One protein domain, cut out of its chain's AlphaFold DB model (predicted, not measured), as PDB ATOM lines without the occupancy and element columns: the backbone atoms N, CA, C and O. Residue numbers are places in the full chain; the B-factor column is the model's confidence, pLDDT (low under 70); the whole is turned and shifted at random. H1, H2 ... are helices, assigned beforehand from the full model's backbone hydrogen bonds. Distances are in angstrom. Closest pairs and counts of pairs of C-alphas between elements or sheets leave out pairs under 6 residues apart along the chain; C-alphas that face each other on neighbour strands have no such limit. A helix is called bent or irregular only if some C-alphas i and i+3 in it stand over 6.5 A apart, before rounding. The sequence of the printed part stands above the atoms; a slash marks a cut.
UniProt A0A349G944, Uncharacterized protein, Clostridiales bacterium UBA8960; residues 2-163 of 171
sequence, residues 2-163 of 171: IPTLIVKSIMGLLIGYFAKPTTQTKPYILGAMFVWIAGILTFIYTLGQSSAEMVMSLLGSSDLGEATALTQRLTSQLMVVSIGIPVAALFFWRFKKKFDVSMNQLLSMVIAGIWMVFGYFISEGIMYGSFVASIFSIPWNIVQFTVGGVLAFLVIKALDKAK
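What this domain is: This is residues 2 to 163 of the 171 residues of an uncharacterized protein of Clostridiales bacterium UBA8960 (UniProt A0A349G944). A long, narrow bundle of helices is built on H4, its longest helix, with H5 folded back beside it in the middle and H7 packed on both; H1 packs along H5 on the side away from H4, and H2 runs loosely near H4. Short H3 lies at one end beside the first turns of H4, and short H6 makes the turn from H5 to H7. H2, H4, H5 and H7 form an up-and-down bundle, each running against the one before it. The printed part has 162 residues with seven named helices, H1 to H7 in chain order, and no named strand, class all helix. It is only just compact, close to loose, with a radius of gyration of the C-alphas of 18.3 A, and spans 65 by 32 by 24 A.

Where its parts are: Find C-alpha 64 at (50.254, 5.006, -0.559); from there H4, residues 64 to 99, runs 51.4 A to C-alpha 99 at (31.427, -26.854, 35.071). It has a kink of 30 degrees near residue 93 and is irregular, with C-alphas 94 and 97 standing 7.3 A apart. H5 is residues 103 to 128, 37.0 A; H7, residues 138 to 161, 34.7 A; H2, residues 26 to 49, 34.5 A; H1, residues 2 to 18, 25.1 A, from C-alpha 2 at (56.847, -4.197, 36.687). H3 is residues 52 to 59 and H6 residues 131 to 135.

How they stand to each other: Start at H5, the hub, which touches five helices. H4 and H5 form a helical hairpin at a shallow tilt of 25 degrees, opposite ways; their closest C-alphas, Ala 89 and Val 110, are 6.3 A apart. H1 touches H5, closest at the C-alphas of Ile 15 and Ser 108, 4.9 A. H7 touches H5 at a shallow tilt of 34.9 degrees, only just short of steep, closest at the C-alphas of Gly 113 and Phe 145, 5.7 A. H7 also touches H4, the same way at 12 degrees, a shallow tilt. H2 only just touches H5, with 3 pairs of C-alphas within 8 A, and is close to H4 but not clearly touching. H3 touches H4 through residues 64 to 71 alone, about perpendicular at 85 degrees. H6 touches H5, closest at the C-alphas of Gly 125 and Phe 131, 4.2 A. Look at O i to N i+4: each pair is within hydrogen-bond range in H2, H3, H5, H6 and H7, against 12 of 13 in H1 and 27 of 32 in H4.

The domain as a whole: The C-alphas of Ser 62 and Lys 163, the two farthest apart, are 65.0 A apart. The printed part has no cut and no long link. Mean pLDDT of the printed part is 76.9; 44 residues are under 70, among them residues 39 to 64.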
ATOM      1  N   ILE A   2      57.658  -4.834  35.624       65.62
ATOM      2  CA  ILE A   2      56.847  -4.197  36.687       65.62
ATOM      3  C   ILE A   2      55.387  -3.918  36.250       65.62
ATOM      4  O   ILE A   2      54.476  -4.265  37.002       65.62
ATOM      5  N   PRO A   3      55.114  -3.414  35.025       72.06
ATOM      6  CA  PRO A   3      53.744  -3.101  34.598       72.06
ATOM      7  C   PRO A   3      52.800  -4.316  34.548       72.06
ATOM      8  O   PRO A   3      51.648  -4.246  34.973       72.06
ATOM      9  N   THR A   4      53.302  -5.479  34.122       78.50
ATOM     10  CA  THR A   4      52.495  -6.703  33.990       78.50
ATOM     11  C   THR A   4      52.084  -7.302  35.332       78.50
ATOM     12  O   THR A   4      51.055  -7.970  35.425       78.50
ATOM     13  N   LEU A   5      52.875  -7.072  36.385       81.44
ATOM     14  CA  LEU A   5      52.541  -7.534  37.733       81.44
ATOM     15  C   LEU A   5      51.367  -6.737  38.307       81.44
ATOM     16  O   LEU A   5      50.468  -7.329  38.895       81.44
ATOM     17  N   ILE A   6      51.322  -5.426  38.059       83.25
ATOM     18  CA  ILE A   6      50.218  -4.555  38.490       83.25
ATOM     19  C   ILE A   6      48.900  -5.004  37.849       83.25
ATOM     20  O   ILE A   6      47.900  -5.182  38.548       83.25
ATOM     21  N   VAL A   7      48.912  -5.270  36.536       82.19
ATOM     22  CA  VAL A   7      47.731  -5.765  35.808       82.19
ATOM     23  C   VAL A   7      47.221  -7.072  36.421       82.19
ATOM     24  O   VAL A   7      46.025  -7.191  36.695       82.19
ATOM     25  N   LYS A   8      48.118  -8.027  36.706       83.56
ATOM     26  CA  LYS A   8      47.763  -9.323  37.309       83.56
ATOM     27  C   LYS A   8      47.227  -9.193  38.736       83.56
ATOM     28  O   LYS A   8      46.261  -9.874  39.073       83.56
ATOM     29  N   SER A   9      47.806  -8.319  39.554       83.56
ATOM     30  CA  SER A   9      47.334  -8.079  40.922       83.56
ATOM     31  C   SER A   9      45.913  -7.515  40.935       83.56
ATOM     32  O   SER A   9      45.050  -8.039  41.637       83.56
ATOM     33  N   ILE A  10      45.634  -6.506  40.103       85.88
ATOM     34  CA  ILE A  10      44.288  -5.924  39.993       85.88
ATOM     35  C   ILE A  10      43.301  -6.958  39.444       85.88
ATOM     36  O   ILE A  10      42.199  -7.097  39.968       85.88
ATOM     37  N   MET A  11      43.712  -7.756  38.457       84.38
ATOM     38  CA  MET A  11      42.896  -8.845  37.922       84.38
ATOM     39  C   MET A  11      42.493  -9.857  39.007       84.38
ATOM     40  O   MET A  11      41.321 -10.221  39.103       84.38
ATOM     41  N   GLY A  12      43.436 -10.280  39.854       82.56
ATOM     42  CA  GLY A  12      43.152 -11.182  40.974       82.56
ATOM     43  C   GLY A  12      42.166 -10.581  41.980       82.56
ATOM     44  O   GLY A  12      41.231 -11.262  42.408       82.56
ATOM     45  N   LEU A  13      42.318  -9.291  42.297       84.50
ATOM     46  CA  LEU A  13      41.394  -8.565  43.175       84.50
ATOM     47  C   LEU A  13      39.981  -8.483  42.583       84.50
ATOM     48  O   LEU A  13      39.012  -8.740  43.298       84.50
ATOM     49  N   LEU A  14      39.855  -8.193  41.284       83.56
ATOM     50  CA  LEU A  14      38.565  -8.153  40.588       83.56
ATOM     51  C   LEU A  14      37.864  -9.516  40.648       83.56
ATOM     52  O   LEU A  14      36.695  -9.591  41.033       83.56
ATOM     53  N   ILE A  15      38.579 -10.604  40.342       83.25
ATOM     54  CA  ILE A  15      38.014 -11.959  40.409       83.25
ATOM     55  C   ILE A  15      37.554 -12.274  41.837       83.25
ATOM     56  O   ILE A  15      36.416 -12.707  42.026       83.25
ATOM     57  N   GLY A  16      38.397 -12.016  42.841       81.19
ATOM     58  CA  GLY A  16      38.088 -12.305  44.243       81.19
ATOM     59  C   GLY A  16      36.919 -11.490  44.803       81.19
ATOM     60  O   GLY A  16      36.114 -12.016  45.574       81.19
ATOM     61  N   TYR A  17      36.787 -10.224  44.405       80.44
ATOM     62  CA  TYR A  17      35.706  -9.348  44.859       80.44
ATOM     63  C   TYR A  17      34.351  -9.727  44.241       80.44
ATOM     64  O   TYR A  17      33.352  -9.863  44.955       80.44
ATOM     65  N   PHE A  18      34.313  -9.944  42.922       76.25
ATOM     66  CA  PHE A  18      33.069 -10.215  42.195       76.25
ATOM     67  C   PHE A  18      32.625 -11.684  42.247       76.25
ATOM     68  O   PHE A  18      31.445 -11.955  42.042       76.25
ATOM     69  N   ALA A  19      33.519 -12.633  42.557       75.31
ATOM     70  CA  ALA A  19      33.149 -14.044  42.710       75.31
ATOM     71  C   ALA A  19      32.356 -14.337  43.998       75.31
ATOM     72  O   ALA A  19      31.770 -15.416  44.115       75.31
ATOM     73  N   LYS A  20      32.311 -13.410  44.966       76.12
ATOM     74  CA  LYS A  20      31.558 -13.610  46.212       76.12
ATOM     75  C   LYS A  20      30.039 -13.650  45.951       76.12
ATOM     76  O   LYS A  20      29.524 -12.812  45.208       76.12
ATOM     77  N   PRO A  21      29.287 -14.574  46.583       63.84
ATOM     78  CA  PRO A  21      27.835 -14.687  46.390       63.84
ATOM     79  C   PRO A  21      27.040 -13.468  46.881       63.84
ATOM     80  O   PRO A  21      25.929 -13.234  46.419       63.84
ATOM     81  N   THR A  22      27.598 -12.702  47.823       59.25
ATOM     82  CA  THR A  22      26.922 -11.605  48.534       59.25
ATOM     83  C   THR A  22      27.014 -10.251  47.830       59.25
ATOM     84  O   THR A  22      26.309  -9.315  48.205       59.25
ATOM     85  N   THR A  23      27.865 -10.117  46.813       61.22
ATOM     86  CA  THR A  23      28.050  -8.858  46.086       61.22
ATOM     87  C   THR A  23      26.892  -8.663  45.100       61.22
ATOM     88  O   THR A  23      26.662  -9.514  44.239       61.22
ATOM     89  N   GLN A  24      26.160  -7.542  45.177       64.94
ATOM     90  CA  GLN A  24      25.198  -7.164  44.132       64.94
ATOM     91  C   GLN A  24      25.957  -6.752  42.866       64.94
ATOM     92  O   GLN A  24      26.309  -5.595  42.663       64.94
ATOM     93  N   THR A  25      26.236  -7.730  42.012       63.38
ATOM     94  CA  THR A  25      27.076  -7.564  40.819       63.38
ATOM     95  C   THR A  25      26.335  -6.905  39.647       63.38
ATOM     96  O   THR A  25      26.970  -6.282  38.802       63.38
ATOM     97  N   LYS A  26      24.992  -6.959  39.622       61.00
ATOM     98  CA  LYS A  26      24.113  -6.454  38.541       61.00
ATOM     99  C   LYS A  26      24.473  -5.064  37.969       61.00
ATOM    100  O   LYS A  26      24.641  -4.984  36.752       61.00
ATOM    101  N   PRO A  27      24.618  -3.984  38.765       71.38
ATOM    102  CA  PRO A  27      24.897  -2.650  38.219       71.38
ATOM    103  C   PRO A  27      26.306  -2.526  37.622       71.38
ATOM    104  O   PRO A  27      26.478  -1.893  36.586       71.38
ATOM    105  N   TYR A  28      27.306  -3.182  38.217       67.81
ATOM    106  CA  TYR A  28      28.684  -3.161  37.714       67.81
ATOM    107  C   TYR A  28      28.819  -3.889  36.377       67.81
ATOM    108  O   TYR A  28      29.598  -3.483  35.520       67.81
ATOM    109  N   ILE A  29      28.019  -4.936  36.174       61.72
ATOM    110  CA  ILE A  29      27.957  -5.684  34.915       61.72
ATOM    111  C   ILE A  29      27.334  -4.831  33.823       61.72
ATOM    112  O   ILE A  29      27.890  -4.743  32.735       61.72
ATOM    113  N   LEU A  30      26.197  -4.194  34.117       64.69
ATOM    114  CA  LEU A  30      25.542  -3.302  33.166       64.69
ATOM    115  C   LEU A  30      26.462  -2.136  32.804       64.69
ATOM    116  O   LEU A  30      26.593  -1.828  31.625       64.69
ATOM    117  N   GLY A  31      27.168  -1.563  33.782       73.00
ATOM    118  CA  GLY A  31      28.176  -0.531  33.549       73.00
ATOM    119  C   GLY A  31      29.334  -1.015  32.671       73.00
ATOM    120  O   GLY A  31      29.646  -0.375  31.674       73.00
ATOM    121  N   ALA A  32      29.938  -2.165  32.982       67.19
ATOM    122  CA  ALA A  32      31.049  -2.714  32.200       67.19
ATOM    123  C   ALA A  32      30.627  -3.085  30.770       67.19
ATOM    124  O   ALA A  32      31.337  -2.771  29.816       67.19
ATOM    125  N   MET A  33      29.452  -3.701  30.604       65.81
ATOM    126  CA  MET A  33      28.885  -4.001  29.289       65.81
ATOM    127  C   MET A  33      28.561  -2.724  28.519       65.81
ATOM    128  O   MET A  33      28.836  -2.664  27.329       65.81
ATOM    129  N   PHE A  34      28.020  -1.698  29.179       72.06
ATOM    130  CA  PHE A  34      27.714  -0.420  28.549       72.06
ATOM    131  C   PHE A  34      28.982   0.300  28.090       72.06
ATOM    132  O   PHE A  34      29.042   0.724  26.943       72.06
ATOM    133  N   VAL A  35      30.018   0.373  28.932       74.31
ATOM    134  CA  VAL A  35      31.327   0.941  28.561       74.31
ATOM    135  C   VAL A  35      31.935   0.173  27.389       74.31
ATOM    136  O   VAL A  35      32.430   0.789  26.448       74.31
ATOM    137  N   TRP A  36      31.853  -1.159  27.401       72.44
ATOM    138  CA  TRP A  36      32.388  -1.987  26.322       72.44
ATOM    139  C   TRP A  36      31.599  -1.828  25.014       72.44
ATOM    140  O   TRP A  36      32.196  -1.656  23.958       72.44
ATOM    141  N   ILE A  37      30.264  -1.818  25.070       69.25
ATOM    142  CA  ILE A  37      29.391  -1.606  23.905       69.25
ATOM    143  C   ILE A  37      29.554  -0.186  23.356       69.25
ATOM    144  O   ILE A  37      29.692  -0.018  22.148       69.25
ATOM    145  N   ALA A  38      29.587   0.833  24.215       74.00
ATOM    146  CA  ALA A  38      29.829   2.214  23.811       74.00
ATOM    147  C   ALA A  38      31.216   2.367  23.174       74.00
ATOM    148  O   ALA A  38      31.336   3.032  22.146       74.00
ATOM    149  N   GLY A  39      32.231   1.696  23.729       69.75
ATOM    150  CA  GLY A  39      33.568   1.596  23.146       69.75
ATOM    151  C   GLY A  39      33.543   0.954  21.761       69.75
ATOM    152  O   GLY A  39      34.067   1.536  20.823       69.75
ATOM    153  N   ILE A  40      32.857  -0.179  21.592       66.62
ATOM    154  CA  ILE A  40      32.686  -0.836  20.286       66.62
ATOM    155  C   ILE A  40      31.982   0.090  19.284       66.62
ATOM    156  O   ILE A  40      32.415   0.195  18.142       66.62
ATOM    157  N   LEU A  41      30.912   0.777  19.689       63.78
ATOM    158  CA  LEU A  41      30.125   1.634  18.797       63.78
ATOM    159  C   LEU A  41      30.889   2.888  18.363       63.78
ATOM    160  O   LEU A  41      30.940   3.191  17.173       63.78
ATOM    161  N   THR A  42      31.520   3.594  19.307       68.00
ATOM    162  CA  THR A  42      32.385   4.745  18.990       68.00
ATOM    163  C   THR A  42      33.576   4.324  18.140       68.00
ATOM    164  O   THR A  42      33.980   5.050  17.232       68.00
ATOM    165  N   PHE A  43      34.094   3.122  18.364       66.50
ATOM    166  CA  PHE A  43      35.204   2.574  17.609       66.50
ATOM    167  C   PHE A  43      34.824   2.181  16.168       66.50
ATOM    168  O   PHE A  43      35.503   2.595  15.229       66.50
ATOM    169  N   ILE A  44      33.706   1.472  15.962       62.72
ATOM    170  CA  ILE A  44      33.164   1.160  14.623       62.72
ATOM    171  C   ILE A  44      32.861   2.451  13.853       62.72
ATOM    172  O   ILE A  44      33.189   2.554  12.672       62.72
ATOM    173  N   TYR A  45      32.284   3.450  14.527       64.69
ATOM    174  CA  TYR A  45      32.016   4.759  13.935       64.69
ATOM    175  C   TYR A  45      33.308   5.476  13.510       64.69
ATOM    176  O   TYR A  45      33.387   6.004  12.403       64.69
ATOM    177  N   THR A  46      34.346   5.443  14.352       63.91
ATOM    178  CA  THR A  46      35.646   6.064  14.052       63.91
ATOM    179  C   THR A  46      36.361   5.351  12.901       63.91
ATOM    180  O   THR A  46      36.907   6.021  12.031       63.91
ATOM    181  N   LEU A  47      36.306   4.015  12.824       59.16
ATOM    182  CA  LEU A  47      36.848   3.248  11.692       59.16
ATOM    183  C   LEU A  47      36.120   3.533  10.376       59.16
ATOM    184  O   LEU A  47      36.768   3.636   9.340       59.16
ATOM    185  N   GLY A  48      34.792   3.681  10.409       59.50
ATOM    186  CA  GLY A  48      34.001   4.039   9.227       59.50
ATOM    187  C   GLY A  48      34.313   5.437   8.680       59.50
ATOM    188  O   GLY A  48      34.053   5.699   7.510       59.50
ATOM    189  N   GLN A  49      34.888   6.310   9.512       59.22
ATOM    190  CA  GLN A  49      35.298   7.676   9.171       59.22
ATOM    191  C   GLN A  49      36.817   7.824   8.964       59.22
ATOM    192  O   GLN A  49      37.282   8.883   8.547       59.22
ATOM    193  N   SER A  50      37.608   6.792   9.271       57.28
ATOM    194  CA  SER A  50      39.068   6.846   9.165       57.28
ATOM    195  C   SER A  50      39.480   6.689   7.702       57.28
ATOM    196  O   SER A  50      39.546   5.572   7.189       57.28
ATOM    197  N   SER A  51      39.755   7.800   7.015       56.94
ATOM    198  CA  SER A  51      40.363   7.753   5.684       56.94
ATOM    199  C   SER A  51      41.824   7.298   5.785       56.94
ATOM    200  O   SER A  51      42.513   7.554   6.777       56.94
ATOM    201  N   ALA A  52      42.323   6.634   4.737       54.72
ATOM    202  CA  ALA A  52      43.728   6.226   4.639       54.72
ATOM    203  C   ALA A  52      44.702   7.417   4.805       54.72
ATOM    204  O   ALA A  52      45.854   7.234   5.193       54.72
ATOM    205  N   GLU A  53      44.228   8.646   4.582       54.59
ATOM    206  CA  GLU A  53      44.996   9.891   4.687       54.59
ATOM    207  C   GLU A  53      45.350  10.279   6.125       54.59
ATOM    208  O   GLU A  53      46.453  10.772   6.370       54.59
ATOM    209  N   MET A  54      44.483   9.996   7.103       55.09
ATOM    210  CA  MET A  54      44.794  10.262   8.513       55.09
ATOM    211  C   MET A  54      45.931   9.351   9.008       55.09
ATOM    212  O   MET A  54      46.828   9.811   9.718       55.09
ATOM    213  N   VAL A  55      45.948   8.088   8.568       56.75
ATOM    214  CA  VAL A  55      47.003   7.112   8.899       56.75
ATOM    215  C   VAL A  55      48.324   7.472   8.211       56.75
ATOM    216  O   VAL A  55      49.379   7.362   8.838       56.75
ATOM    217  N   MET A  56      48.271   7.990   6.977       52.41
ATOM    218  CA  MET A  56      49.443   8.547   6.282       52.41
ATOM    219  C   MET A  56      50.077   9.714   7.054       52.41
ATOM    220  O   MET A  56      51.296   9.740   7.227       52.41
ATOM    221  N   SER A  57      49.272  10.643   7.591       57.28
ATOM    222  CA  SER A  57      49.801  11.793   8.346       57.28
ATOM    223  C   SER A  57      50.427  11.429   9.701       57.28
ATOM    224  O   SER A  57      51.327  12.125  10.165       57.28
ATOM    225  N   LEU A  58      49.981  10.333  10.327       57.09
ATOM    226  CA  LEU A  58      50.452   9.893  11.646       57.09
ATOM    227  C   LEU A  58      51.771   9.108  11.589       57.09
ATOM    228  O   LEU A  58      52.461   9.016  12.601       57.09
ATOM    229  N   LEU A  59      52.111   8.527  10.432       60.06
ATOM    230  CA  LEU A  59      53.254   7.616  10.279       60.06
ATOM    231  C   LEU A  59      54.331   8.114   9.305       60.06
ATOM    232  O   LEU A  59      55.394   7.501   9.230       60.06
ATOM    233  N   GLY A  60      54.090   9.214   8.583       59.44
ATOM    234  CA  GLY A  60      55.102   9.870   7.748       59.44
ATOM    235  C   GLY A  60      55.577   9.052   6.540       59.44
ATOM    236  O   GLY A  60      56.658   9.317   6.021       59.44
ATOM    237  N   SER A  61      54.802   8.056   6.096       56.34
ATOM    238  CA  SER A  61      55.114   7.256   4.907       56.34
ATOM    239  C   SER A  61      54.605   7.952   3.643       56.34
ATOM    240  O   SER A  61      53.438   8.318   3.537       56.34
ATOM    241  N   SER A  62      55.501   8.144   2.677       59.12
ATOM    242  CA  SER A  62      55.216   8.739   1.366       59.12
ATOM    243  C   SER A  62      54.681   7.731   0.340       59.12
ATOM    244  O   SER A  62      54.329   8.131  -0.769       59.12
ATOM    245  N   ASP A  63      54.591   6.445   0.701       67.94
ATOM    246  CA  ASP A  63      54.051   5.388  -0.153       67.94
ATOM    247  C   ASP A  63      52.611   5.008   0.236       67.94
ATOM    248  O   ASP A  63      52.334   4.440   1.298       67.94
ATOM    249  N   LEU A  64      51.683   5.305  -0.675       65.94
ATOM    250  CA  LEU A  64      50.254   5.006  -0.559       65.94
ATOM    251  C   LEU A  64      49.980   3.491  -0.452       65.94
ATOM    252  O   LEU A  64      48.983   3.084   0.155       65.94
ATOM    253  N   GLY A  65      50.855   2.646  -1.012       70.81
ATOM    254  CA  GLY A  65      50.714   1.186  -0.970       70.81
ATOM    255  C   GLY A  65      50.919   0.601   0.431       70.81
ATOM    256  O   GLY A  65      50.099  -0.185   0.914       70.81
ATOM    257  N   GLU A  66      51.972   1.019   1.131       69.62
ATOM    258  CA  GLU A  66      52.242   0.560   2.498       69.62
ATOM    259  C   GLU A  66      51.237   1.115   3.518       69.62
ATOM    260  O   GLU A  66      50.775   0.381   4.400       69.62
ATOM    261  N   ALA A  67      50.830   2.380   3.373       64.62
ATOM    262  CA  ALA A  67      49.877   3.016   4.283       64.62
ATOM    263  C   ALA A  67      48.484   2.366   4.231       64.62
ATOM    264  O   ALA A  67      47.840   2.157   5.268       64.62
ATOM    265  N   THR A  68      48.023   1.986   3.037       68.31
ATOM    266  CA  THR A  68      46.745   1.276   2.864       68.31
ATOM    267  C   THR A  68      46.807  -0.138   3.442       68.31
ATOM    268  O   THR A  68      45.908  -0.532   4.194       68.31
ATOM    269  N   ALA A  69      47.896  -0.872   3.199       73.50
ATOM    270  CA  ALA A  69      48.102  -2.206   3.762       73.50
ATOM    271  C   ALA A  69      48.160  -2.191   5.302       73.50
ATOM    272  O   ALA A  69      47.580  -3.063   5.960       73.50
ATOM    273  N   LEU A  70      48.819  -1.192   5.900       70.88
ATOM    274  CA  LEU A  70      48.893  -1.051   7.354       70.88
ATOM    275  C   LEU A  70      47.536  -0.665   7.959       70.88
ATOM    276  O   LEU A  70      47.127  -1.250   8.962       70.88
ATOM    277  N   THR A  71      46.809   0.253   7.314       72.00
ATOM    278  CA  THR A  71      45.444   0.636   7.709       72.00
ATOM    279  C   THR A  71      44.526  -0.585   7.722       72.00
ATOM    280  O   THR A  71      43.829  -0.832   8.705       72.00
ATOM    281  N   GLN A  72      44.578  -1.415   6.679       74.56
ATOM    282  CA  GLN A  72      43.766  -2.627   6.594       74.56
ATOM    283  C   GLN A  72      44.106  -3.638   7.702       74.56
ATOM    284  O   GLN A  72      43.201  -4.254   8.280       74.56
ATOM    285  N   ARG A  73      45.394  -3.792   8.040       76.12
ATOM    286  CA  ARG A  73      45.832  -4.648   9.155       76.12
ATOM    287  C   ARG A  73      45.321  -4.126  10.495       76.12
ATOM    288  O   ARG A  73      44.763  -4.911  11.255       76.12
ATOM    289  N   LEU A  74      45.458  -2.829  10.768       73.75
ATOM    290  CA  LEU A  74      44.967  -2.209  12.003       73.75
ATOM    291  C   LEU A  74      43.448  -2.365  12.145       73.75
ATOM    292  O   LEU A  74      42.974  -2.830  13.180       73.75
ATOM    293  N   THR A  75      42.695  -2.079  11.082       73.50
ATOM    294  CA  THR A  75      41.236  -2.254  11.048       73.50
ATOM    295  C   THR A  75      40.833  -3.696  11.344       73.50
ATOM    296  O   THR A  75      39.984  -3.939  12.203       73.50
ATOM    297  N   SER A  76      41.481  -4.668  10.695       75.25
ATOM    298  CA  SER A  76      41.190  -6.092  10.907       75.25
ATOM    299  C   SER A  76      41.475  -6.525  12.346       75.25
ATOM    300  O   SER A  76      40.672  -7.234  12.951       75.25
ATOM    301  N   GLN A  77      42.589  -6.066  12.925       74.19
ATOM    302  CA  GLN A  77      42.938  -6.380  14.310       74.19
ATOM    303  C   GLN A  77      41.906  -5.829  15.286       74.19
ATOM    304  O   GLN A  77      41.427  -6.539  16.168       74.19
ATOM    305  N   LEU A  78      41.498  -4.581  15.099       72.62
ATOM    306  CA  LEU A  78      40.562  -3.938  16.007       72.62
ATOM    307  C   LEU A  78      39.126  -4.493  15.885       72.62
ATOM    308  O   LEU A  78      38.383  -4.516  16.874       72.62
ATOM    309  N   MET A  79      38.747  -5.033  14.721       76.62
ATOM    310  CA  MET A  79      37.523  -5.835  14.582       76.62
ATOM    311  C   MET A  79      37.580  -7.103  15.442       76.62
ATOM    312  O   MET A  79      36.622  -7.407  16.161       76.62
ATOM    313  N   VAL A  80      38.712  -7.816  15.425       77.81
ATOM    314  CA  VAL A  80      38.927  -8.996  16.278       77.81
ATOM    315  C   VAL A  80      38.829  -8.621  17.755       77.81
ATOM    316  O   VAL A  80      38.187  -9.343  18.517       77.81
ATOM    317  N   VAL A  81      39.385  -7.475  18.164       75.06
ATOM    318  CA  VAL A  81      39.263  -6.980  19.546       75.06
ATOM    319  C   VAL A  81      37.804  -6.779  19.949       75.06
ATOM    320  O   VAL A  81      37.375  -7.243  21.009       75.06
ATOM    321  N   SER A  82      37.034  -6.122  19.082       74.06
ATOM    322  CA  SER A  82      35.636  -5.771  19.345       74.06
ATOM    323  C   SER A  82      34.750  -7.006  19.533       74.06
ATOM    324  O   SER A  82      33.880  -7.025  20.404       74.06
ATOM    325  N   ILE A  83      34.990  -8.057  18.746       81.00
ATOM    326  CA  ILE A  83      34.166  -9.275  18.734       81.00
ATOM    327  C   ILE A  83      34.704 -10.343  19.701       81.00
ATOM    328  O   ILE A  83      33.931 -11.133  20.246       81.00
ATOM    329  N   GLY A  84      36.011 -10.359  19.965       84.75
ATOM    330  CA  GLY A  84      36.681 -11.422  20.712       84.75
ATOM    331  C   GLY A  84      36.185 -11.587  22.150       84.75
ATOM    332  O   GLY A  84      35.864 -12.704  22.556       84.75
ATOM    333  N   ILE A  85      36.054 -10.493  22.911       85.00
ATOM    334  CA  ILE A  85      35.533 -10.532  24.293       85.00
ATOM    335  C   ILE A  85      34.061 -11.004  24.330       85.00
ATOM    336  O   ILE A  85      33.774 -11.932  25.091       85.00
ATOM    337  N   PRO A  86      33.125 -10.455  23.520       84.19
ATOM    338  CA  PRO A  86      31.755 -10.968  23.436       84.19
ATOM    339  C   PRO A  86      31.671 -12.453  23.072       84.19
ATOM    340  O   PRO A  86      30.903 -13.192  23.690       84.19
ATOM    341  N   VAL A  87      32.477 -12.911  22.110       88.69
ATOM    342  CA  VAL A  87      32.514 -14.323  21.703       88.69
ATOM    343  C   VAL A  87      33.029 -15.206  22.837       88.69
ATOM    344  O   VAL A  87      32.406 -16.226  23.136       88.69
ATOM    345  N   ALA A  88      34.105 -14.809  23.520       88.81
ATOM    346  CA  ALA A  88      34.622 -15.535  24.679       88.81
ATOM    347  C   ALA A  88      33.595 -15.584  25.827       88.81
ATOM    348  O   ALA A  88      33.375 -16.638  26.424       88.81
ATOM    349  N   ALA A  89      32.900 -14.477  26.101       87.44
ATOM    350  CA  ALA A  89      31.843 -14.423  27.107       87.44
ATOM    351  C   ALA A  89      30.660 -15.342  26.754       87.44
ATOM    352  O   ALA A  89      30.184 -16.091  27.612       87.44
ATOM    353  N   LEU A  90      30.216 -15.339  25.490       89.06
ATOM    354  CA  LEU A  90      29.161 -16.223  24.989       89.06
ATOM    355  C   LEU A  90      29.579 -17.696  25.087       89.06
ATOM    356  O   LEU A  90      28.801 -18.539  25.546       89.06
ATOM    357  N   PHE A  91      30.821 -17.997  24.707       91.44
ATOM    358  CA  PHE A  91      31.420 -19.319  24.846       91.44
ATOM    359  C   PHE A  91      31.366 -19.777  26.310       91.44
ATOM    360  O   PHE A  91      30.755 -20.804  26.616       91.44
ATOM    361  N   PHE A  92      31.890 -18.988  27.249       89.38
ATOM    362  CA  PHE A  92      31.857 -19.338  28.668       89.38
ATOM    363  C   PHE A  92      30.435 -19.475  29.216       89.38
ATOM    364  O   PHE A  92      30.156 -20.414  29.965       89.38
ATOM    365  N   TRP A  93      29.509 -18.609  28.802       88.25
ATOM    366  CA  TRP A  93      28.102 -18.709  29.184       88.25
ATOM    367  C   TRP A  93      27.483 -20.046  28.760       88.25
ATOM    368  O   TRP A  93      26.762 -20.673  29.545       88.25
ATOM    369  N   ARG A  94      27.824 -20.532  27.561       90.69
ATOM    370  CA  ARG A  94      27.337 -21.813  27.037       90.69
ATOM    371  C   ARG A  94      27.874 -23.019  27.807       90.69
ATOM    372  O   ARG A  94      27.164 -24.025  27.916       90.69
ATOM    373  N   PHE A  95      29.088 -22.916  28.351       87.31
ATOM    374  CA  PHE A  95      29.757 -23.985  29.095       87.31
ATOM    375  C   PHE A  95      29.580 -23.906  30.616       87.31
ATOM    376  O   PHE A  95      29.755 -24.931  31.274       87.31
ATOM    377  N   LYS A  96      29.152 -22.771  31.185       85.44
ATOM    378  CA  LYS A  96      29.077 -22.568  32.647       85.44
ATOM    379  C   LYS A  96      28.314 -23.671  33.391       85.44
ATOM    380  O   LYS A  96      28.754 -24.121  34.439       85.44
ATOM    381  N   LYS A  97      27.212 -24.172  32.808       85.62
ATOM    382  CA  LYS A  97      26.390 -25.248  33.397       85.62
ATOM    383  C   LYS A  97      27.136 -26.586  33.491       85.62
ATOM    384  O   LYS A  97      26.869 -27.366  34.391       85.62
ATOM    385  N   LYS A  98      28.068 -26.868  32.573       85.31
ATOM    386  CA  LYS A  98      28.837 -28.129  32.531       85.31
ATOM    387  C   LYS A  98      29.935 -28.196  33.607       85.31
ATOM    388  O   LYS A  98      30.419 -29.286  33.933       85.31
ATOM    389  N   PHE A  99      30.339 -27.033  34.110       83.62
ATOM    390  CA  PHE A  99      31.427 -26.854  35.071       83.62
ATOM    391  C   PHE A  99      30.947 -26.288  36.415       83.62
ATOM    392  O   PHE A  99      31.777 -25.877  37.211       83.62
ATOM    393  N   ASP A 100      29.628 -26.260  36.640       84.81
ATOM    394  CA  ASP A 100      28.972 -25.705  37.833       84.81
ATOM    395  C   ASP A 100      29.434 -24.285  38.211       84.81
ATOM    396  O   ASP A 100      29.588 -23.907  39.369       84.81
ATOM    397  N   VAL A 101      29.678 -23.464  37.189       84.00
ATOM    398  CA  VAL A 101      30.150 -22.093  37.373       84.00
ATOM    399  C   VAL A 101      28.955 -21.171  37.592       84.00
ATOM    400  O   VAL A 101      28.052 -21.050  36.749       84.00
ATOM    401  N   SER A 102      28.971 -20.481  38.733       84.69
ATOM    402  CA  SER A 102      27.956 -19.493  39.102       84.69
ATOM    403  C   SER A 102      27.960 -18.296  38.148       84.69
ATOM    404  O   SER A 102      28.942 -18.004  37.462       84.69
ATOM    405  N   MET A 103      26.851 -17.550  38.112       80.62
ATOM    406  CA  MET A 103      26.801 -16.338  37.292       80.62
ATOM    407  C   MET A 103      27.850 -15.317  37.754       80.62
ATOM    408  O   MET A 103      28.550 -14.758  36.920       80.62
ATOM    409  N   ASN A 104      28.025 -15.143  39.067       80.38
ATOM    410  CA  ASN A 104      28.998 -14.205  39.632       80.38
ATOM    411  C   ASN A 104      30.442 -14.536  39.225       80.38
ATOM    412  O   ASN A 104      31.192 -13.627  38.886       80.38
ATOM    413  N   GLN A 105      30.817 -15.819  39.181       83.12
ATOM    414  CA  GLN A 105      32.136 -16.250  38.699       83.12
ATOM    415  C   GLN A 105      32.324 -15.996  37.200       83.12
ATOM    416  O   GLN A 105      33.364 -15.501  36.784       83.12
ATOM    417  N   LEU A 106      31.314 -16.293  36.375       84.75
ATOM    418  CA  LEU A 106      31.376 -15.989  34.943       84.75
ATOM    419  C   LEU A 106      31.589 -14.485  34.706       84.75
ATOM    420  O   LEU A 106      32.396 -14.080  33.875       84.75
ATOM    421  N   LEU A 107      30.866 -13.657  35.453       79.62
ATOM    422  CA  LEU A 107      30.926 -12.204  35.338       79.62
ATOM    423  C   LEU A 107      32.258 -11.646  35.826       79.62
ATOM    424  O   LEU A 107      32.839 -10.791  35.160       79.62
ATOM    425  N   SER A 108      32.762 -12.152  36.952       81.50
ATOM    426  CA  SER A 108      34.067 -11.753  37.470       81.50
ATOM    427  C   SER A 108      35.178 -12.088  36.477       81.50
ATOM    428  O   SER A 108      36.066 -11.265  36.263       81.50
ATOM    429  N   MET A 109      35.080 -13.230  35.790       86.06
ATOM    430  CA  MET A 109      35.998 -13.602  34.714       86.06
ATOM    431  C   MET A 109      35.929 -12.636  33.531       86.06
ATOM    432  O   MET A 109      36.972 -12.190  33.068       86.06
ATOM    433  N   VAL A 110      34.736 -12.273  33.052       86.38
ATOM    434  CA  VAL A 110      34.598 -11.340  31.917       86.38
ATOM    435  C   VAL A 110      35.125  -9.945  32.271       86.38
ATOM    436  O   VAL A 110      35.876  -9.369  31.487       86.38
ATOM    437  N   ILE A 111      34.807  -9.422  33.459       83.94
ATOM    438  CA  ILE A 111      35.317  -8.122  33.937       83.94
ATOM    439  C   ILE A 111      36.847  -8.151  34.047       83.94
ATOM    440  O   ILE A 111      37.526  -7.227  33.601       83.94
ATOM    441  N   ALA A 112      37.399  -9.235  34.593       86.12
ATOM    442  CA  ALA A 112      38.837  -9.440  34.674       86.12
ATOM    443  C   ALA A 112      39.492  -9.552  33.287       86.12
ATOM    444  O   ALA A 112      40.581  -9.019  33.090       86.12
ATOM    445  N   GLY A 113      38.827 -10.187  32.317       87.38
ATOM    446  CA  GLY A 113      39.273 -10.268  30.924       87.38
ATOM    447  C   GLY A 113      39.299  -8.909  30.223       87.38
ATOM    448  O   GLY A 113      40.275  -8.586  29.550       87.38
ATOM    449  N   ILE A 114      38.276  -8.078  30.440       84.75
ATOM    450  CA  ILE A 114      38.239  -6.695  29.938       84.75
ATOM    451  C   ILE A 114      39.394  -5.883  30.534       84.75
ATOM    452  O   ILE A 114      40.144  -5.240  29.798       84.75
ATOM    453  N   TRP A 115      39.581  -5.954  31.859       86.75
ATOM    454  CA  TRP A 115      40.697  -5.289  32.533       86.75
ATOM    455  C   TRP A 115      42.054  -5.789  32.036       86.75
ATOM    456  O   TRP A 115      42.966  -4.989  31.856       86.75
ATOM    457  N   MET A 116      42.194  -7.093  31.791       87.69
ATOM    458  CA  MET A 116      43.413  -7.679  31.239       87.69
ATOM    459  C   MET A 116      43.745  -7.028  29.896       87.69
ATOM    460  O   MET A 116      44.819  -6.451  29.754       87.69
ATOM    461  N   VAL A 117      42.820  -7.069  28.936       85.06
ATOM    462  CA  VAL A 117      43.039  -6.510  27.595       85.06
ATOM    463  C   VAL A 117      43.384  -5.020  27.659       85.06
ATOM    464  O   VAL A 117      44.363  -4.586  27.052       85.06
ATOM    465  N   PHE A 118      42.633  -4.248  28.442       82.81
ATOM    466  CA  PHE A 118      42.862  -2.814  28.599       82.81
ATOM    467  C   PHE A 118      44.186  -2.492  29.312       82.81
ATOM    468  O   PHE A 118      44.955  -1.638  28.874       82.81
ATOM    469  N   GLY A 119      44.480  -3.201  30.400       83.44
ATOM    470  CA  GLY A 119      45.693  -3.016  31.189       83.44
ATOM    471  C   GLY A 119      46.953  -3.372  30.407       83.44
ATOM    472  O   GLY A 119      47.945  -2.648  30.497       83.44
ATOM    473  N   TYR A 120      46.914  -4.438  29.600       83.88
ATOM    474  CA  TYR A 120      48.018  -4.784  28.705       83.88
ATOM    475  C   TYR A 120      48.196  -3.753  27.594       83.88
ATOM    476  O   TYR A 120      49.329  -3.349  27.355       83.88
ATOM    477  N   PHE A 121      47.114  -3.243  27.000       82.50
ATOM    478  CA  PHE A 121      47.203  -2.172  26.004       82.50
ATOM    479  C   PHE A 121      47.949  -0.934  26.542       82.50
ATOM    480  O   PHE A 121      48.885  -0.450  25.903       82.50
ATOM    481  N   ILE A 122      47.601  -0.466  27.748       80.94
ATOM    482  CA  ILE A 122      48.290   0.669  28.391       80.94
ATOM    483  C   ILE A 122      49.735   0.309  28.741       80.94
ATOM    484  O   ILE A 122      50.660   1.055  28.426       80.94
ATOM    485  N   SER A 123      49.932  -0.835  29.398       83.75
ATOM    486  CA  SER A 123      51.246  -1.297  29.849       83.75
ATOM    487  C   SER A 123      52.231  -1.400  28.688       83.75
ATOM    488  O   SER A 123      53.371  -0.950  28.791       83.75
ATOM    489  N   GLU A 124      51.804  -2.001  27.586       81.94
ATOM    490  CA  GLU A 124      52.618  -2.161  26.391       81.94
ATOM    491  C   GLU A 124      52.800  -0.843  25.647       81.94
ATOM    492  O   GLU A 124      53.888  -0.599  25.138       81.94
ATOM    493  N   GLY A 125      51.798   0.046  25.655       79.81
ATOM    494  CA  GLY A 125      51.930   1.372  25.042       79.81
ATOM    495  C   GLY A 125      53.037   2.183  25.706       79.81
ATOM    496  O   GLY A 125      53.862   2.790  25.028       79.81
ATOM    497  N   ILE A 126      53.114   2.101  27.036       82.75
ATOM    498  CA  ILE A 126      54.186   2.714  27.826       82.75
ATOM    499  C   ILE A 126      55.520   1.990  27.598       82.75
ATOM    500  O   ILE A 126      56.554   2.637  27.465       82.75
ATOM    501  N   MET A 127      55.522   0.653  27.556       81.38
ATOM    502  CA  MET A 127      56.756  -0.139  27.484       81.38
ATOM    503  C   MET A 127      57.431  -0.089  26.108       81.38
ATOM    504  O   MET A 127      58.655  -0.028  26.038       81.38
ATOM    505  N   TYR A 128      56.649  -0.124  25.031       77.50
ATOM    506  CA  TYR A 128      57.144  -0.060  23.655       77.50
ATOM    507  C   TYR A 128      57.211   1.374  23.114       77.50
ATOM    508  O   TYR A 128      57.690   1.577  22.003       77.50
ATOM    509  N   GLY A 129      56.714   2.367  23.863       75.62
ATOM    510  CA  GLY A 129      56.666   3.772  23.442       75.62
ATOM    511  C   GLY A 129      55.726   4.043  22.261       75.62
ATOM    512  O   GLY A 129      55.687   5.158  21.748       75.62
ATOM    513  N   SER A 130      54.968   3.037  21.820       72.94
ATOM    514  CA  SER A 130      54.034   3.118  20.704       72.94
ATOM    515  C   SER A 130      52.755   2.371  21.046       72.94
ATOM    516  O   SER A 130      52.731   1.144  21.126       72.94
ATOM    517  N   PHE A 131      51.658   3.114  21.193       69.88
ATOM    518  CA  PHE A 131      50.327   2.531  21.386       69.88
ATOM    519  C   PHE A 131      49.842   1.756  20.156       69.88
ATOM    520  O   PHE A 131      49.020   0.855  20.291       69.88
ATOM    521  N   VAL A 132      50.376   2.059  18.967       69.94
ATOM    522  CA  VAL A 132      50.069   1.319  17.737       69.94
ATOM    523  C   VAL A 132      50.627  -0.100  17.818       69.94
ATOM    524  O   VAL A 132      49.929  -1.050  17.473       69.94
ATOM    525  N   ALA A 133      51.850  -0.265  18.336       72.94
ATOM    526  CA  ALA A 133      52.435  -1.588  18.551       72.94
ATOM    527  C   ALA A 133      51.582  -2.430  19.520       72.94
ATOM    528  O   ALA A 133      51.343  -3.610  19.267       72.94
ATOM    529  N   SER A 134      51.037  -1.802  20.565       79.06
ATOM    530  CA  SER A 134      50.175  -2.454  21.560       79.06
ATOM    531  C   SER A 134      48.835  -2.935  21.014       79.06
ATOM    532  O   SER A 134      48.227  -3.823  21.597       79.06
ATOM    533  N   ILE A 135      48.338  -2.385  19.902       75.62
ATOM    534  CA  ILE A 135      47.099  -2.881  19.278       75.62
ATOM    535  C   ILE A 135      47.292  -4.315  18.773       75.62
ATOM    536  O   ILE A 135      46.391  -5.147  18.887       75.62
ATOM    537  N   PHE A 136      48.481  -4.628  18.253       80.44
ATOM    538  CA  PHE A 136      48.777  -5.933  17.667       80.44
ATOM    539  C   PHE A 136      48.879  -7.065  18.699       80.44
ATOM    540  O   PHE A 136      48.774  -8.231  18.322       80.44
ATOM    541  N   SER A 137      49.036  -6.756  19.989       82.88
ATOM    542  CA  SER A 137      49.059  -7.763  21.056       82.88
ATOM    543  C   SER A 137      47.675  -8.100  21.612       82.88
ATOM    544  O   SER A 137      47.489  -9.158  22.217       82.88
ATOM    545  N   ILE A 138      46.674  -7.241  21.397       84.19
ATOM    546  CA  ILE A 138      45.332  -7.429  21.955       84.19
ATOM    547  C   ILE A 138      44.697  -8.781  21.573       84.19
ATOM    548  O   ILE A 138      44.159  -9.439  22.468       84.19
ATOM    549  N   PRO A 139      44.764  -9.262  20.314       85.94
ATOM    550  CA  PRO A 139      44.224 -10.577  19.962       85.94
ATOM    551  C   PRO A 139      44.855 -11.695  20.786       85.94
ATOM    552  O   PRO A 139      44.162 -12.602  21.245       85.94
ATOM    553  N   TRP A 140      46.166 -11.606  21.021       88.75
ATOM    554  CA  TRP A 140      46.877 -12.570  21.846       88.75
ATOM    555  C   TRP A 140      46.417 -12.510  23.305       88.75
ATOM    556  O   TRP A 140      46.163 -13.549  23.913       88.75
ATOM    557  N   ASN A 141      46.189 -11.309  23.839       89.12
ATOM    558  CA  ASN A 141      45.630 -11.124  25.179       89.12
ATOM    559  C   ASN A 141      44.212 -11.714  25.306       89.12
ATOM    560  O   ASN A 141      43.887 -12.319  26.329       89.12
ATOM    561  N   ILE A 142      43.380 -11.625  24.261       89.19
ATOM    562  CA  ILE A 142      42.046 -12.253  24.225       89.19
ATOM    563  C   ILE A 142      42.152 -13.783  24.212       89.19
ATOM    564  O   ILE A 142      41.411 -14.461  24.934       89.19
ATOM    565  N   VAL A 143      43.081 -14.344  23.433       91.12
ATOM    566  CA  VAL A 143      43.352 -15.791  23.437       91.12
ATOM    567  C   VAL A 143      43.822 -16.236  24.822       91.12
ATOM    568  O   VAL A 143      43.280 -17.199  25.367       91.12
ATOM    569  N   GLN A 144      44.757 -15.506  25.436       90.12
ATOM    570  CA  GLN A 144      45.258 -15.790  26.782       90.12
ATOM    571  C   GLN A 144      44.138 -15.747  27.831       90.12
ATOM    572  O   GLN A 144      44.039 -16.656  28.660       90.12
ATOM    573  N   PHE A 145      43.270 -14.735  27.780       90.94
ATOM    574  CA  PHE A 145      42.073 -14.657  28.615       90.94
ATOM    575  C   PHE A 145      41.175 -15.887  28.423       90.94
ATOM    576  O   PHE A 145      40.757 -16.515  29.399       90.94
ATOM    577  N   THR A 146      40.915 -16.264  27.170       91.31
ATOM    578  CA  THR A 146      40.016 -17.373  26.835       91.31
ATOM    579  C   THR A 146      40.563 -18.710  27.341       91.31
ATOM    580  O   THR A 146      39.862 -19.453  28.033       91.31
ATOM    581  N   VAL A 147      41.836 -19.003  27.067       92.88
ATOM    582  CA  VAL A 147      42.509 -20.226  27.531       92.88
ATOM    583  C   VAL A 147      42.582 -20.258  29.057       92.88
ATOM    584  O   VAL A 147      42.230 -21.268  29.668       92.88
ATOM    585  N   GLY A 148      42.960 -19.143  29.688       91.00
ATOM    586  CA  GLY A 148      42.987 -19.021  31.146       91.00
ATOM    587  C   GLY A 148      41.619 -19.274  31.785       91.00
ATOM    588  O   GLY A 148      41.530 -19.958  32.803       91.00
ATOM    589  N   GLY A 149      40.539 -18.798  31.161       90.44
ATOM    590  CA  GLY A 149      39.181 -19.051  31.636       90.44
ATOM    591  C   GLY A 149      38.741 -20.510  31.497       90.44
ATOM    592  O   GLY A 149      38.123 -21.052  32.415       90.44
ATOM    593  N   VAL A 150      39.116 -21.187  30.406       91.25
ATOM    594  CA  VAL A 150      38.889 -22.638  30.261       91.25
ATOM    595  C   VAL A 150      39.625 -23.414  31.355       91.25
ATOM    596  O   VAL A 150      39.042 -24.302  31.977       91.25
ATOM    597  N   LEU A 151      40.880 -23.054  31.637       91.50
ATOM    598  CA  LEU A 151      41.648 -23.664  32.725       91.50
ATOM    599  C   LEU A 151      40.983 -23.424  34.086       91.50
ATOM    600  O   LEU A 151      40.870 -24.360  34.875       91.50
ATOM    601  N   ALA A 152      40.464 -22.221  34.343       88.25
ATOM    602  CA  ALA A 152      39.728 -21.929  35.571       88.25
ATOM    603  C   ALA A 152      38.488 -22.827  35.733       88.25
ATOM    604  O   ALA A 152      38.260 -23.361  36.816       88.25
ATOM    605  N   PHE A 153      37.725 -23.067  34.660       88.81
ATOM    606  CA  PHE A 153      36.572 -23.981  34.689       88.81
ATOM    607  C   PHE A 153      36.976 -25.420  35.032       88.81
ATOM    608  O   PHE A 153      36.281 -26.099  35.793       88.81
ATOM    609  N   LEU A 154      38.107 -25.887  34.494       88.75
ATOM    610  CA  LEU A 154      38.647 -27.209  34.810       88.75
ATOM    611  C   LEU A 154      39.068 -27.306  36.279       88.75
ATOM    612  O   LEU A 154      38.733 -28.289  36.939       88.75
ATOM    613  N   VAL A 155      39.740 -26.277  36.800       87.56
ATOM    614  CA  VAL A 155      40.177 -26.219  38.201       87.56
ATOM    615  C   VAL A 155      38.983 -26.179  39.153       87.56
ATOM    616  O   VAL A 155      38.956 -26.960  40.099       87.56
ATOM    617  N   ILE A 156      37.967 -25.349  38.886       83.38
ATOM    618  CA  ILE A 156      36.745 -25.275  39.709       83.38
ATOM    619  C   ILE A 156      36.095 -26.658  39.821       83.38
ATOM    620  O   ILE A 156      35.827 -27.133  40.922       83.38
ATOM    621  N   LYS A 157      35.926 -27.349  38.689       84.12
ATOM    622  CA  LYS A 157      35.338 -28.693  38.663       84.12
ATOM    623  C   LYS A 157      36.207 -29.743  39.365       84.12
ATOM    624  O   LYS A 157      35.676 -30.664  39.983       84.12
ATOM    625  N   ALA A 158      37.530 -29.639  39.251       86.00
ATOM    626  CA  ALA A 158      38.453 -30.544  39.929       86.00
ATOM    627  C   ALA A 158      38.397 -30.371  41.457       86.00
ATOM    628  O   ALA A 158      38.352 -31.369  42.175       86.00
ATOM    629  N   LEU A 159      38.343 -29.126  41.939       84.00
ATOM    630  CA  LEU A 159      38.228 -28.803  43.365       84.00
ATOM    631  C   LEU A 159      36.897 -29.276  43.956       84.00
ATOM    632  O   LEU A 159      36.890 -29.869  45.037       84.00
ATOM    633  N   ASP A 160      35.798 -29.083  43.224       79.94
ATOM    634  CA  ASP A 160      34.473 -29.552  43.636       79.94
ATOM    635  C   ASP A 160      34.428 -31.085  43.748       79.94
ATOM    636  O   ASP A 160      34.043 -31.645  44.777       79.94
ATOM    637  N   LYS A 161      34.974 -31.794  42.748       80.75
ATOM    638  CA  LYS A 161      35.099 -33.261  42.787       80.75
ATOM    639  C   LYS A 161      35.977 -33.752  43.943       80.75
ATOM    640  O   LYS A 161      35.717 -34.820  44.495       80.75
ATOM    641  N   ALA A 162      37.006 -32.990  44.307       81.75
ATOM    642  CA  ALA A 162      37.890 -33.301  45.426       81.75
ATOM    643  C   ALA A 162      37.280 -32.959  46.802       81.75
ATOM    644  O   ALA A 162      37.912 -33.237  47.820       81.75
ATOM    645  N   LYS A 163      36.069 -32.373  46.856       73.25
ATOM    646  CA  LYS A 163      35.422 -31.859  48.079       73.25
ATOM    647  C   LYS A 163      36.320 -30.905  48.878       73.25
ATOM    648  O   LYS A 163      36.200 -30.816  50.098       73.25
TER     649      LYS A 163